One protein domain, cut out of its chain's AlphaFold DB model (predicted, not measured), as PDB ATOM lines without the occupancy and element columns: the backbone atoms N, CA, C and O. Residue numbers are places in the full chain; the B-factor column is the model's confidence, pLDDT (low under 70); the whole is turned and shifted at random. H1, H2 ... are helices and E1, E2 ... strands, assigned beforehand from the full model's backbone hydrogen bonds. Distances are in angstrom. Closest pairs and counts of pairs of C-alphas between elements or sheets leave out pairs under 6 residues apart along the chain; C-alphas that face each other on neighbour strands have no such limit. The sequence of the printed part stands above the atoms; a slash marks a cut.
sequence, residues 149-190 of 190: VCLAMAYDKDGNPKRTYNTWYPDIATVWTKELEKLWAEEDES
ATOM      1  N   VAL A 149      16.007  12.243 -28.302       91.12
ATOM      2  CA  VAL A 149      15.739  12.564 -26.898       91.12
ATOM      3  C   VAL A 149      14.873  13.816 -26.850       91.12
ATOM      4  O   VAL A 149      15.173  14.807 -27.519       91.12
ATOM      5  N   CYS A 150      13.785  13.769 -26.086       92.38
ATOM      6  CA  CYS A 150      12.980  14.944 -25.792       92.38
ATOM      7  C   CYS A 150      13.704  15.795 -24.744       92.38
ATOM      8  O   CYS A 150      13.857  15.381 -23.599       92.38
ATOM      9  N   LEU A 151      14.172  16.976 -25.153       91.19
ATOM     10  CA  LEU A 151      14.838  17.915 -24.247       91.19
ATOM     11  C   LEU A 151      13.835  18.796 -23.484       91.19
ATOM     12  O   LEU A 151      14.100  19.203 -22.360       91.19
ATOM     13  N   ALA A 152      12.694  19.102 -24.106       91.44
ATOM     14  CA  ALA A 152      11.653  19.956 -23.549       91.44
ATOM     15  C   ALA A 152      10.276  19.346 -23.823       91.44
ATOM     16  O   ALA A 152       9.916  19.114 -24.982       91.44
ATOM     17  N   MET A 153       9.520  19.097 -22.753       91.00
ATOM     18  CA  MET A 153       8.176  18.530 -22.826       91.00
ATOM     19  C   MET A 153       7.199  19.535 -23.436       91.00
ATOM     20  O   MET A 153       7.202  20.716 -23.094       91.00
ATOM     21  N   ALA A 154       6.346  19.049 -24.332       90.38
ATOM     22  CA  ALA A 154       5.218  19.800 -24.859       90.38
ATOM     23  C   ALA A 154       3.927  19.232 -24.274       90.38
ATOM     24  O   ALA A 154       3.815  18.022 -24.096       90.38
ATOM     25  N   TYR A 155       2.947  20.097 -24.031       92.69
ATOM     26  CA  TYR A 155       1.660  19.718 -23.454       92.69
ATOM     27  C   TYR A 155       0.511  20.087 -24.405       92.69
ATOM     28  O   TYR A 155       0.656  20.918 -25.320       92.69
ATOM     29  N   ASP A 156      -0.617  19.400 -24.275       90.94
ATOM     30  CA  ASP A 156      -1.876  19.792 -24.903       90.94
ATOM     31  C   ASP A 156      -2.603  20.880 -24.095       90.94
ATOM     32  O   ASP A 156      -2.028  21.491 -23.195       90.94
ATOM     33  N   LYS A 157      -3.831  21.211 -24.507       91.62
ATOM     34  CA  LYS A 157      -4.640  22.229 -23.820       91.62
ATOM     35  C   LYS A 157      -5.160  21.737 -22.470       91.62
ATOM     36  O   LYS A 157      -5.425  22.565 -21.606       91.62
ATOM     37  N   ASP A 158      -5.280  20.425 -22.323       88.31
ATOM     38  CA  ASP A 158      -5.816  19.747 -21.147       88.31
ATOM     39  C   ASP A 158      -4.703  19.423 -20.131       88.31
ATOM     40  O   ASP A 158      -4.972  18.982 -19.019       88.31
ATOM     41  N   GLY A 159      -3.444  19.714 -20.483       87.06
ATOM     42  CA  GLY A 159      -2.266  19.527 -19.640       87.06
ATOM     43  C   GLY A 159      -1.568  18.181 -19.831       87.06
ATOM     44  O   GLY A 159      -0.572  17.925 -19.154       87.06
ATOM     45  N   ASN A 160      -2.013  17.340 -20.768       87.00
ATOM     46  CA  ASN A 160      -1.397  16.042 -21.017       87.00
ATOM     47  C   ASN A 160      -0.120  16.179 -21.862       87.00
ATOM     48  O   ASN A 160      -0.071  16.973 -22.815       87.00
ATOM     49  N   PRO A 161       0.937  15.403 -21.562       90.69
ATOM     50  CA  PRO A 161       2.173  15.442 -22.330       90.69
ATOM     51  C   PRO A 161       1.982  14.932 -23.766       90.69
ATOM     52  O   PRO A 161       1.588  13.790 -23.999       90.69
ATOM     53  N   LYS A 162       2.351  15.749 -24.755       91.06
ATOM     54  CA  LYS A 162       2.373  15.362 -26.172       91.06
ATOM     55  C   LYS A 162       3.613  14.538 -26.471       91.06
ATOM     56  O   LYS A 162       4.729  15.068 -26.524       91.06
ATOM     57  N   ARG A 163       3.417  13.246 -26.735       91.31
ATOM     58  CA  ARG A 163       4.512  12.319 -27.028       91.31
ATOM     59  C   ARG A 163       4.567  11.915 -28.498       91.31
ATOM     60  O   ARG A 163       3.558  11.796 -29.180       91.31
ATOM     61  N   THR A 164       5.784  11.747 -29.008       92.06
ATOM     62  CA  THR A 164       6.077  11.288 -30.369       92.06
ATOM     63  C   THR A 164       6.683   9.896 -30.296       92.06
ATOM     64  O   THR A 164       7.618   9.664 -29.529       92.06
ATOM     65  N   TYR A 165       6.196   8.978 -31.131       92.50
ATOM     66  CA  TYR A 165       6.715   7.613 -31.183       92.50
ATOM     67  C   TYR A 165       8.223   7.559 -31.437       92.50
ATOM     68  O   TYR A 165       8.785   8.362 -32.189       92.50
ATOM     69  N   ASN A 166       8.868   6.564 -30.825       90.19
ATOM     70  CA  ASN A 166      10.297   6.278 -30.949       90.19
ATOM     71  C   ASN A 166      11.216   7.423 -30.464       90.19
ATOM     72  O   ASN A 166      12.381   7.504 -30.859       90.19
ATOM     73  N   THR A 167      10.700   8.305 -29.605       92.50
ATOM     74  CA  THR A 167      11.467   9.344 -28.902       92.50
ATOM     75  C   THR A 167      11.641   8.921 -27.447       92.50
ATOM     76  O   THR A 167      10.705   8.410 -26.837       92.50
ATOM     77  N   TRP A 168      12.848   9.075 -26.910       93.50
ATOM     78  CA  TRP A 168      13.135   8.855 -25.497       93.50
ATOM     79  C   TRP A 168      12.750  10.088 -24.685       93.50
ATOM     80  O   TRP A 168      13.032  11.220 -25.094       93.50
ATOM     81  N   TYR A 169      12.115   9.851 -23.548       93.31
ATOM     82  CA  TYR A 169      11.501  10.871 -22.715       93.31
ATOM     83  C   TYR A 169      12.063  10.787 -21.282       93.31
ATOM     84  O   TYR A 169      12.024   9.703 -20.694       93.31
ATOM     85  N   PRO A 170      12.605  11.888 -20.718       91.69
ATOM     86  CA  PRO A 170      13.238  11.866 -19.395       91.69
ATOM     87  C   PRO A 170      12.281  11.589 -18.230       91.69
ATOM     88  O   PRO A 170      12.695  10.994 -17.242       91.69
ATOM     89  N   ASP A 171      11.021  12.012 -18.338       90.19
ATOM     90  CA  ASP A 171       9.980  11.856 -17.312       90.19
ATOM     91  C   ASP A 171       9.582  10.392 -17.102       90.19
ATOM     92  O   ASP A 171       9.369   9.959 -15.975       90.19
ATOM     93  N   ILE A 172       9.536   9.621 -18.186       90.50
ATOM     94  CA  ILE A 172       9.190   8.192 -18.167       90.50
ATOM     95  C   ILE A 172      10.427   7.286 -18.200       90.50
ATOM     96  O   ILE A 172      10.301   6.065 -18.177       90.50
ATOM     97  N   ALA A 173      11.619   7.879 -18.331       91.75
ATOM     98  CA  ALA A 173      12.914   7.214 -18.496       91.75
ATOM     99  C   ALA A 173      12.963   6.124 -19.593       91.75
ATOM    100  O   ALA A 173      13.874   5.296 -19.624       91.75
ATOM    101  N   THR A 174      12.021   6.136 -20.537       92.75
ATOM    102  CA  THR A 174      11.867   5.116 -21.578       92.75
ATOM    103  C   THR A 174      11.510   5.729 -22.932       92.75
ATOM    104  O   THR A 174      11.274   6.933 -23.077       92.75
ATOM    105  N   VAL A 175      11.538   4.896 -23.970       92.50
ATOM    106  CA  VAL A 175      11.134   5.273 -25.325       92.50
ATOM    107  C   VAL A 175       9.622   5.158 -25.443       92.50
ATOM    108  O   VAL A 175       9.053   4.124 -25.114       92.50
ATOM    109  N   TRP A 176       8.973   6.196 -25.972       91.88
ATOM    110  CA  TRP A 176       7.536   6.149 -26.225       91.88
ATOM    111  C   TRP A 176       7.214   5.180 -27.368       91.88
ATOM    112  O   TRP A 176       7.604   5.406 -28.523       91.88
ATOM    113  N   THR A 177       6.506   4.097 -27.053       93.56
ATOM    114  CA  THR A 177       6.067   3.059 -27.995       93.56
ATOM    115  C   THR A 177       4.544   2.935 -27.988       93.56
ATOM    116  O   THR A 177       3.877   3.377 -27.058       93.56
ATOM    117  N   LYS A 178       3.982   2.313 -29.034       91.75
ATOM    118  CA  LYS A 178       2.534   2.042 -29.113       91.75
ATOM    119  C   LYS A 178       2.041   1.125 -27.991       91.75
ATOM    120  O   LYS A 178       0.903   1.228 -27.565       91.75
ATOM    121  N   GLU A 179       2.898   0.214 -27.544       90.69
ATOM    122  CA  GLU A 179       2.595  -0.712 -26.452       90.69
ATOM    123  C   GLU A 179       2.468   0.034 -25.124       90.69
ATOM    124  O   GLU A 179       1.522  -0.205 -24.385       90.69
ATOM    125  N   LEU A 180       3.372   0.986 -24.865       89.50
ATOM    126  CA  LEU A 180       3.333   1.811 -23.660       89.50
ATOM    127  C   LEU A 180       2.108   2.732 -23.638       89.50
ATOM    128  O   LEU A 180       1.456   2.860 -22.611       89.50
ATOM    129  N   GLU A 181       1.767   3.325 -24.785       89.56
ATOM    130  CA  GLU A 181       0.544   4.119 -24.937       89.56
ATOM    131  C   GLU A 181      -0.713   3.296 -24.619       89.56
ATOM    132  O   GLU A 181      -1.588   3.773 -23.904       89.56
ATOM    133  N   LYS A 182      -0.787   2.050 -25.105       90.25
ATOM    134  CA  LYS A 182      -1.917   1.154 -24.821       90.25
ATOM    135  C   LYS A 182      -1.991   0.767 -23.345       90.25
ATOM    136  O   LYS A 182      -3.076   0.768 -22.787       90.25
ATOM    137  N   LEU A 183      -0.850   0.452 -22.731       90.12
ATOM    138  CA  LEU A 183      -0.774   0.065 -21.320       90.12
ATOM    139  C   LEU A 183      -1.278   1.187 -20.407       90.12
ATOM    140  O   LEU A 183      -2.046   0.930 -19.492       90.12
ATOM    141  N   TRP A 184      -0.900   2.431 -20.692       86.88
ATOM    142  CA  TRP A 184      -1.354   3.581 -19.907       86.88
ATOM    143  C   TRP A 184      -2.827   3.910 -20.136       86.88
ATOM    144  O   TRP A 184      -3.525   4.235 -19.187       86.88
ATOM    145  N   ALA A 185      -3.322   3.762 -21.369       86.00
ATOM    146  CA  ALA A 185      -4.748   3.919 -21.640       86.00
ATOM    147  C   ALA A 185      -5.599   2.881 -20.880       86.00
ATOM    148  O   ALA A 185      -6.686   3.205 -20.422       86.00
ATOM    149  N   GLU A 186      -5.100   1.648 -20.728       86.25
ATOM    150  CA  GLU A 186      -5.762   0.602 -19.935       86.25
ATOM    151  C   GLU A 186      -5.729   0.905 -18.424       86.25
ATOM    152  O   GLU A 186      -6.714   0.637 -17.742       86.25
ATOM    153  N   GLU A 187      -4.638   1.483 -17.903       80.19
ATOM    154  CA  GLU A 187      -4.531   1.916 -16.497       80.19
ATOM    155  C   GLU A 187      -5.467   3.091 -16.168       80.19
ATOM    156  O   GLU A 187      -6.065   3.108 -15.096       80.19
ATOM    157  N   ASP A 188      -5.635   4.046 -17.087       77.25
ATOM    158  CA  ASP A 188      -6.534   5.196 -16.906       77.25
ATOM    159  C   ASP A 188      -8.030   4.807 -16.963       77.25
ATOM    160  O   ASP A 188      -8.882   5.530 -16.440       77.25
ATOM    161  N   GLU A 189      -8.369   3.680 -17.603       67.75
ATOM    162  CA  GLU A 189      -9.738   3.142 -17.678       67.75
ATOM    163  C   GLU A 189     -10.113   2.226 -16.491       67.75
ATOM    164  O   GLU A 189     -11.291   1.874 -16.355       67.75
ATOM    165  N   SER A 190      -9.149   1.843 -15.639       55.94
ATOM    166  CA  SER A 190      -9.333   0.948 -14.477       55.94
ATOM    167  C   SER A 190      -9.489   1.680 -13.144       55.94
ATOM    168  O   SER A 190     -10.346   1.239 -12.341       55.94
TER     169      SER A 190
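What this domain is: This is residues 149 to 190 of the 190 residues of an uncharacterized protein of Legionellales bacterium (UniProt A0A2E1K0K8). There is little regular structure here: a long loop, residues 149 to 166, runs out and folds back to the short strand E1, and after another turn comes one helix, H1, near the end of the chain; residues 182 to 190, of which 182 to 188 belong to H1, stick out. The printed part has 42 residues, of which 14 are in named elements, first E1 and then H1, and the class is mixed. It is only just compact, close to loose, with a radius of gyration of the C-alphas of 10.7 A and spans of 31 by 23 by 14 A.

Where its parts are: The printed part begins at C-alpha 149 (15.739, 12.564, -26.898). E1 is residues 167 to 169, 6.4 A long. H1 is residues 178 to 188, 15.5 A long, from C-alpha 178 (2.534, 2.042, -29.113) to C-alpha 188 (-6.534, 5.196, -16.906).

How they stand to each other: E1 pairs with no named strand, but its residues 168 to 169 pair with residues 174 to 175, antiparallel. E1 and H1 are apart, joined by a short link of 8 residues. In H1 every O i to N i+4 pair is within hydrogen-bond range.

The domain as a whole: The C-alphas farthest apart, of Leu 151 and Ser 190, are 31.1 A apart. The printed part has no cut. Residues 189 to 190 are under pLDDT 70.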